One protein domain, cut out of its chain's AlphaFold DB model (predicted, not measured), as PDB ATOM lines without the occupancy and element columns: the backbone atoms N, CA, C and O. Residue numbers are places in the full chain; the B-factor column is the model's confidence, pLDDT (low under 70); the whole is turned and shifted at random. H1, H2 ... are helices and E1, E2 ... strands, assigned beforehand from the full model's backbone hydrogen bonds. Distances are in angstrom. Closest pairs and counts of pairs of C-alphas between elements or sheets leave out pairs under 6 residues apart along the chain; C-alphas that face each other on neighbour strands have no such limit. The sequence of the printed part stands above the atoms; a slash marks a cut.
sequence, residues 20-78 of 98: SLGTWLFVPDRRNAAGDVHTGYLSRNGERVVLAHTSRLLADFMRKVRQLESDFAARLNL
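Overview. This is residues 20 to 78 of the 98 residues of an uncharacterized protein of Streptomyces tateyamensis (UniProt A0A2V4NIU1). A small sheet of three strands has one long helix, H1, that starts beside it and runs away from it, residues 63 to 78 sticking out as a free arm. The 59 printed residues run E1, E2, E3, H1, of mixed class; the sheet, E1 - E2 - E3, is a meander, each strand the antiparallel neighbour of the one before. The whole is loose, with a radius of gyration of the C-alphas of 14.3 A and spans of 42 by 29 by 18 A.

Arrangement. Start at E1, residues 24 to 27, in a hairpin with E2, residues 41 to 44; find N 25 and O 43 2.9 A apart. E2 forms another hairpin with E3, residues 47 to 50, with N 42 and O 49 2.9 A apart. H1, residues 55 to 78, only grazes the sheet, with residues 55 to 62; the C-alphas of Tyr 41 and Ser 55, the closest of E2 and H1, are 6.9 A apart. In H1 every O i to N i+4 pair is within hydrogen-bond range.

Along the chain. Find C-alpha 24 at (-2.103, 13.327, -25.404), where E1 begins. H1 runs 34.8 A to C-alpha 78 at (-8.288, 9.820, 7.596).

Size, cuts and confidence. The printed part has no cut. Residues 28 to 40 make the long link; pLDDT is under 70 at residues 32 to 38 and 78.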
ATOM      1  N   SER A  20      -3.452  14.858 -18.591       91.62
ATOM      2  CA  SER A  20      -2.923  13.807 -19.459       91.62
ATOM      3  C   SER A  20      -4.036  12.829 -19.833       91.62
ATOM      4  O   SER A  20      -4.770  12.367 -18.962       91.62
ATOM      5  N   LEU A  21      -4.150  12.519 -21.120       89.38
ATOM      6  CA  LEU A  21      -5.076  11.552 -21.705       89.38
ATOM      7  C   LEU A  21      -4.266  10.559 -22.545       89.38
ATOM      8  O   LEU A  21      -4.098  10.716 -23.758       89.38
ATOM      9  N   GLY A  22      -3.705   9.547 -21.882       90.25
ATOM     10  CA  GLY A  22      -2.772   8.615 -22.512       90.25
ATOM     11  C   GLY A  22      -1.532   9.345 -23.031       90.25
ATOM     12  O   GLY A  22      -0.786   9.934 -22.256       90.25
ATOM     13  N   THR A  23      -1.309   9.322 -24.347       94.56
ATOM     14  CA  THR A  23      -0.180  10.020 -24.992       94.56
ATOM     15  C   THR A  23      -0.465  11.483 -25.337       94.56
ATOM     16  O   THR A  23       0.395  12.145 -25.917       94.56
ATOM     17  N   TRP A  24      -1.677  11.970 -25.077       94.81
ATOM     18  CA  TRP A  24      -2.103  13.327 -25.404       94.81
ATOM     19  C   TRP A  24      -2.186  14.189 -24.150       94.81
ATOM     20  O   TRP A  24      -2.582  13.725 -23.086       94.81
ATOM     21  N   LEU A  25      -1.866  15.471 -24.290       94.62
ATOM     22  CA  LEU A  25      -2.119  16.481 -23.269       94.62
ATOM     23  C   LEU A  25      -3.358  17.276 -23.655       94.62
ATOM     24  O   LEU A  25      -3.358  17.985 -24.660       94.62
ATOM     25  N   PHE A  26      -4.406  17.174 -22.848       93.12
ATOM     26  CA  PHE A  26      -5.576  18.025 -22.967       93.12
ATOM     27  C   PHE A  26      -5.314  19.382 -22.322       93.12
ATOM     28  O   PHE A  26      -5.054  19.480 -21.120       93.12
ATOM     29  N   VAL A  27      -5.415  20.429 -23.135       90.81
ATOM     30  CA  VAL A  27      -5.343  21.823 -22.712       90.81
ATOM     31  C   VAL A  27      -6.755  22.410 -22.797       90.81
ATOM     32  O   VAL A  27      -7.277  22.548 -23.906       90.81
ATOM     33  N   PRO A  28      -7.388  22.732 -21.657       86.94
ATOM     34  CA  PRO A  28      -8.764  23.208 -21.629       86.94
ATOM     35  C   PRO A  28      -8.896  24.640 -22.142       86.94
ATOM     36  O   PRO A  28      -7.903  25.349 -22.349       86.94
ATOM     37  N   ASP A  29     -10.150  25.044 -22.334       83.00
ATOM     38  CA  ASP A  29     -10.511  26.371 -22.812       83.00
ATOM     39  C   ASP A  29      -9.851  27.460 -21.955       83.00
ATOM     40  O   ASP A  29      -9.927  27.446 -20.723       83.00
ATOM     41  N   ARG A  30      -9.216  28.441 -22.599       73.94
ATOM     42  CA  ARG A  30      -8.690  29.623 -21.906       73.94
ATOM     43  C   ARG A  30      -9.486  30.840 -22.327       73.94
ATOM     44  O   ARG A  30      -9.586  31.145 -23.513       73.94
ATOM     45  N   ARG A  31     -10.020  31.564 -21.346       70.12
ATOM     46  CA  ARG A  31     -10.561  32.902 -21.586       70.12
ATOM     47  C   ARG A  31      -9.406  33.874 -21.789       70.12
ATOM     48  O   ARG A  31      -8.478  33.908 -20.975       70.12
ATOM     49  N   ASN A  32      -9.438  34.630 -22.882       64.00
ATOM     50  CA  ASN A  32      -8.530  35.762 -23.061       64.00
ATOM     51  C   ASN A  32      -8.984  36.948 -22.177       64.00
ATOM     52  O   ASN A  32     -10.041  36.905 -21.545       64.00
ATOM     53  N   ALA A  33      -8.187  38.019 -22.135       58.12
ATOM     54  CA  ALA A  33      -8.527  39.233 -21.383       58.12
ATOM     55  C   ALA A  33      -9.788  39.954 -21.908       58.12
ATOM     56  O   ALA A  33     -10.377  40.745 -21.180       58.12
ATOM     57  N   ALA A  34     -10.205  39.667 -23.146       64.88
ATOM     58  CA  ALA A  34     -11.433  40.179 -23.754       64.88
ATOM     59  C   ALA A  34     -12.676  39.325 -23.421       64.88
ATOM     60  O   ALA A  34     -13.790  39.705 -23.766       64.88
ATOM     61  N   GLY A  35     -12.506  38.198 -22.720       63.19
ATOM     62  CA  GLY A  35     -13.587  37.282 -22.358       63.19
ATOM     63  C   GLY A  35     -13.912  36.220 -23.413       63.19
ATOM     64  O   GLY A  35     -14.744  35.352 -23.140       63.19
ATOM     65  N   ASP A  36     -13.235  36.220 -24.565       68.00
ATOM     66  CA  ASP A  36     -13.423  35.205 -25.599       68.00
ATOM     67  C   ASP A  36     -12.871  33.860 -25.127       68.00
ATOM     68  O   ASP A  36     -11.720  33.733 -24.683       68.00
ATOM     69  N   VAL A  37     -13.705  32.833 -25.256       68.00
ATOM     70  CA  VAL A  37     -13.341  31.455 -24.941       68.00
ATOM     71  C   VAL A  37     -12.525  30.903 -26.106       68.00
ATOM     72  O   VAL A  37     -13.066  30.634 -27.175       68.00
ATOM     73  N   HIS A  38     -11.218  30.717 -25.908       66.75
ATOM     74  CA  HIS A  38     -10.433  29.913 -26.840       66.75
ATOM     75  C   HIS A  38     -10.810  28.455 -26.641       66.75
ATOM     76  O   HIS A  38     -10.742  27.957 -25.519       66.75
ATOM     77  N   THR A  39     -11.170  27.780 -27.727       79.19
ATOM     78  CA  THR A  39     -11.415  26.343 -27.724       79.19
ATOM     79  C   THR A  39     -10.166  25.583 -27.270       79.19
ATOM     80  O   THR A  39      -9.058  25.813 -27.758       79.19
ATOM     81  N   GLY A  40     -10.358  24.648 -26.352       89.31
ATOM     82  CA  GLY A  40      -9.363  23.713 -25.874       89.31
ATOM     83  C   GLY A  40      -8.912  22.763 -26.977       89.31
ATOM     84  O   GLY A  40      -9.543  22.614 -28.027       89.31
ATOM     85  N   TYR A  41      -7.780  22.118 -26.743       92.44
ATOM     86  CA  TYR A  41      -7.131  21.274 -27.734       92.44
ATOM     87  C   TYR A  41      -6.391  20.112 -27.081       92.44
ATOM     88  O   TYR A  41      -6.038  20.149 -25.901       92.44
ATOM     89  N   LEU A  42      -6.132  19.081 -27.876       93.56
ATOM     90  CA  LEU A  42      -5.178  18.032 -27.547       93.56
ATOM     91  C   LEU A  42      -3.825  18.385 -28.154       93.56
ATOM     92  O   LEU A  42      -3.751  18.832 -29.298       93.56
ATOM     93  N   SER A  43      -2.761  18.183 -27.388       94.00
ATOM     94  CA  SER A  43      -1.382  18.418 -27.800       94.00
ATOM     95  C   SER A  43      -0.573  17.134 -27.697       94.00
ATOM     96  O   SER A  43      -0.638  16.447 -26.675       94.00
ATOM     97  N   ARG A  44       0.210  16.819 -28.730       95.88
ATOM     98  CA  ARG A  44       1.162  15.700 -28.720       95.88
ATOM     99  C   ARG A  44       2.299  15.986 -29.687       95.88
ATOM    100  O   ARG A  44       2.048  16.256 -30.849       95.88
ATOM    101  N   ASN A  45       3.547  15.897 -29.226       93.69
ATOM    102  CA  ASN A  45       4.742  16.017 -30.078       93.69
ATOM    103  C   ASN A  45       4.756  17.258 -31.001       93.69
ATOM    104  O   ASN A  45       5.266  17.202 -32.113       93.69
ATOM    105  N   GLY A  46       4.181  18.379 -30.551       90.12
ATOM    106  CA  GLY A  46       4.063  19.609 -31.346       90.12
ATOM    107  C   GLY A  46       2.800  19.705 -32.210       90.12
ATOM    108  O   GLY A  46       2.459  20.802 -32.644       90.12
ATOM    109  N   GLU A  47       2.057  18.612 -32.398       93.56
ATOM    110  CA  GLU A  47       0.752  18.616 -33.061       93.56
ATOM    111  C   GLU A  47      -0.344  19.128 -32.127       93.56
ATOM    112  O   GLU A  47      -0.316  18.891 -30.914       93.56
ATOM    113  N   ARG A  48      -1.336  19.813 -32.708       92.75
ATOM    114  CA  ARG A  48      -2.509  20.323 -31.993       92.75
ATOM    115  C   ARG A  48      -3.793  19.951 -32.714       92.75
ATOM    116  O   ARG A  48      -3.955  20.262 -33.889       92.75
ATOM    117  N   VAL A  49      -4.726  19.361 -31.972       92.25
ATOM    118  CA  VAL A  49      -6.074  19.034 -32.447       92.25
ATOM    119  C   VAL A  49      -7.082  19.849 -31.651       92.25
ATOM    120  O   VAL A  49      -7.245  19.642 -30.450       92.25
ATOM    121  N   VAL A  50      -7.740  20.797 -32.314       90.50
ATOM    122  CA  VAL A  50      -8.729  21.687 -31.693       90.50
ATOM    123  C   VAL A  50     -10.032  20.932 -31.435       90.50
ATOM    124  O   VAL A  50     -10.551  20.251 -32.316       90.50
ATOM    125  N   LEU A  51     -10.587  21.079 -30.233       89.62
ATOM    126  CA  LEU A  51     -11.808  20.403 -29.794       89.62
ATOM    127  C   LEU A  51     -13.008  21.361 -29.795       89.62
ATOM    128  O   LEU A  51     -13.545  21.678 -28.738       89.62
ATOM    129  N   ALA A  52     -13.434  21.807 -30.983       82.81
ATOM    130  CA  ALA A  52     -14.434  22.876 -31.194       82.81
ATOM    131  C   ALA A  52     -15.696  22.790 -30.316       82.81
ATOM    132  O   ALA A  52     -16.196  23.811 -29.850       82.81
ATOM    133  N   HIS A  53     -16.212  21.581 -30.089       82.38
ATOM    134  CA  HIS A  53     -17.489  21.366 -29.400       82.38
ATOM    135  C   HIS A  53     -17.374  20.507 -28.137       82.38
ATOM    136  O   HIS A  53     -18.309  20.452 -27.342       82.38
ATOM    137  N   THR A  54     -16.250  19.815 -27.950       86.06
ATOM    138  CA  THR A  54     -16.085  18.803 -26.898       86.06
ATOM    139  C   THR A  54     -15.126  19.228 -25.796       86.06
ATOM    140  O   THR A  54     -15.096  18.576 -24.753       86.06
ATOM    141  N   SER A  55     -14.385  20.328 -25.977       87.88
ATOM    142  CA  SER A  55     -13.411  20.820 -24.998       87.88
ATOM    143  C   SER A  55     -14.027  21.022 -23.613       87.88
ATOM    144  O   SER A  55     -13.496  20.519 -22.626       87.88
ATOM    145  N   ARG A  56     -15.188  21.683 -23.539       84.81
ATOM    146  CA  ARG A  56     -15.889  21.950 -22.279       84.81
ATOM    147  C   ARG A  56     -16.355  20.677 -21.579       84.81
ATOM    148  O   ARG A  56     -16.130  20.524 -20.383       84.81
ATOM    149  N   LEU A  57     -16.963  19.748 -22.320       87.38
ATOM    150  CA  LEU A  57     -17.412  18.465 -21.764       87.38
ATOM    151  C   LEU A  57     -16.232  17.666 -21.201       87.38
ATOM    152  O   LEU A  57     -16.334  17.077 -20.127       87.38
ATOM    153  N   LEU A  58     -15.103  17.683 -21.911       89.00
ATOM    154  CA  LEU A  58     -13.882  17.021 -21.476       89.00
ATOM    155  C   LEU A  58     -13.276  17.696 -20.238       89.00
ATOM    156  O   LEU A  58     -12.873  17.002 -19.309       89.00
ATOM    157  N   ALA A  59     -13.268  19.029 -20.177       87.56
ATOM    158  CA  ALA A  59     -12.832  19.772 -18.995       87.56
ATOM    159  C   ALA A  59     -13.692  19.446 -17.766       87.56
ATOM    160  O   ALA A  59     -13.154  19.107 -16.712       87.56
ATOM    161  N   ASP A  60     -15.019  19.459 -17.915       87.12
ATOM    162  CA  ASP A  60     -15.953  19.122 -16.839       87.12
ATOM    163  C   ASP A  60     -15.773  17.675 -16.360       87.12
ATOM    164  O   ASP A  60     -15.805  17.406 -15.156       87.12
ATOM    165  N   PHE A  61     -15.540  16.740 -17.285       89.50
ATOM    166  CA  PHE A  61     -15.235  15.352 -16.955       89.50
ATOM    167  C   PHE A  61     -13.935  15.231 -16.149       89.50
ATOM    168  O   PHE A  61     -13.939  14.648 -15.065       89.50
ATOM    169  N   MET A  62     -12.842  15.844 -16.617       88.81
ATOM    170  CA  MET A  62     -11.557  15.807 -15.911       88.81
ATOM    171  C   MET A  62     -11.625  16.474 -14.536       88.81
ATOM    172  O   MET A  62     -10.980  16.008 -13.596       88.81
ATOM    173  N   ARG A  63     -12.434  17.529 -14.385       87.31
ATOM    174  CA  ARG A  63     -12.668  18.180 -13.091       87.31
ATOM    175  C   ARG A  63     -13.335  17.226 -12.100       87.31
ATOM    176  O   ARG A  63     -12.875  17.115 -10.967       87.31
ATOM    177  N   LYS A  64     -14.361  16.488 -12.538       91.06
ATOM    178  CA  LYS A  64     -15.035  15.475 -11.707       91.06
ATOM    179  C   LYS A  64     -14.099  14.337 -11.313       91.06
ATOM    180  O   LYS A  64     -14.104  13.943 -10.155       91.06
ATOM    181  N   VAL A  65     -13.279  13.840 -12.242       90.25
ATOM    182  CA  VAL A  65     -12.294  12.785 -11.941       90.25
ATOM    183  C   VAL A  65     -11.335  13.244 -10.842       90.25
ATOM    184  O   VAL A  65     -11.196  12.555  -9.838       90.25
ATOM    185  N   ARG A  66     -10.757  14.445 -10.960       87.56
ATOM    186  CA  ARG A  66      -9.843  14.991  -9.939       87.56
ATOM    187  C   ARG A  66     -10.512  15.218  -8.588       87.56
ATOM    188  O   ARG A  66      -9.875  15.035  -7.552       87.56
ATOM    189  N   GLN A  67     -11.775  15.640  -8.590       90.06
ATOM    190  CA  GLN A  67     -12.544  15.782  -7.359       90.06
ATOM    191  C   GLN A  67     -12.701  14.427  -6.669       90.06
ATOM    192  O   GLN A  67     -12.406  14.311  -5.486       90.06
ATOM    193  N   LEU A  68     -13.070  13.389  -7.424       92.69
ATOM    194  CA  LEU A  68     -13.166  12.032  -6.893       92.69
ATOM    195  C   LEU A  68     -11.816  11.539  -6.363       92.69
ATOM    196  O   LEU A  68     -11.760  11.032  -5.250       92.69
ATOM    197  N   GLU A  69     -10.727  11.717  -7.114       91.06
ATOM    198  CA  GLU A  69      -9.372  11.349  -6.673       91.06
ATOM    199  C   GLU A  69      -8.989  12.046  -5.360       91.06
ATOM    200  O   GLU A  69      -8.469  11.403  -4.448       91.06
ATOM    201  N   SER A  70      -9.292  13.341  -5.242       88.44
ATOM    202  CA  SER A  70      -9.035  14.128  -4.031       88.44
ATOM    203  C   SER A  70      -9.865  13.632  -2.846       88.44
ATOM    204  O   SER A  70      -9.330  13.455  -1.753       88.44
ATOM    205  N   ASP A  71     -11.150  13.346  -3.064       93.25
ATOM    206  CA  ASP A  71     -12.049  12.820  -2.036       93.25
ATOM    207  C   ASP A  71     -11.605  11.427  -1.563       93.25
ATOM    208  O   ASP A  71     -11.623  11.138  -0.365       93.25
ATOM    209  N   PHE A  72     -11.169  10.562  -2.486       93.12
ATOM    210  CA  PHE A  72     -10.607   9.253  -2.154       93.12
ATOM    211  C   PHE A  72      -9.311   9.384  -1.349       93.12
ATOM    212  O   PHE A  72      -9.181   8.743  -0.306       93.12
ATOM    213  N   ALA A  73      -8.379  10.236  -1.784       90.69
ATOM    214  CA  ALA A  73      -7.128  10.475  -1.069       90.69
ATOM    215  C   ALA A  73      -7.375  11.015   0.350       90.69
ATOM    216  O   ALA A  73      -6.773  10.534   1.310       90.69
ATOM    217  N   ALA A  74      -8.311  11.956   0.510       90.56
ATOM    218  CA  ALA A  74      -8.686  12.499   1.812       90.56
ATOM    219  C   ALA A  74      -9.238  11.416   2.756       90.56
ATOM    220  O   ALA A  74      -8.847  11.355   3.922       90.56
ATOM    221  N   ARG A  75     -10.101  10.521   2.253       89.88
ATOM    222  CA  ARG A  75     -10.662   9.409   3.042       89.88
ATOM    223  C   ARG A  75      -9.611   8.380   3.455       89.88
ATOM    224  O   ARG A  75      -9.684   7.873   4.568       89.88
ATOM    225  N   LEU A  76      -8.643   8.081   2.589       85.88
ATOM    226  CA  LEU A  76      -7.549   7.160   2.919       85.88
ATOM    227  C   LEU A  76      -6.645   7.729   4.019       85.88
ATOM    228  O   LEU A  76      -6.331   7.018   4.970       85.88
ATOM    229  N   ASN A  77      -6.306   9.020   3.941       75.81
ATOM    230  CA  ASN A  77      -5.476   9.687   4.950       75.81
ATOM    231  C   ASN A  77      -6.159   9.757   6.331       75.81
ATOM    232  O   ASN A  77      -5.494   9.631   7.358       75.81
ATOM    233  N   LEU A  78      -7.489   9.904   6.364       65.50
ATOM    234  CA  LEU A  78      -8.288   9.820   7.596       65.50
ATOM    235  C   LEU A  78      -8.242   8.425   8.238       65.50
ATOM    236  O   LEU A  78      -8.289   8.302   9.459       65.50
TER     237      LEU A  78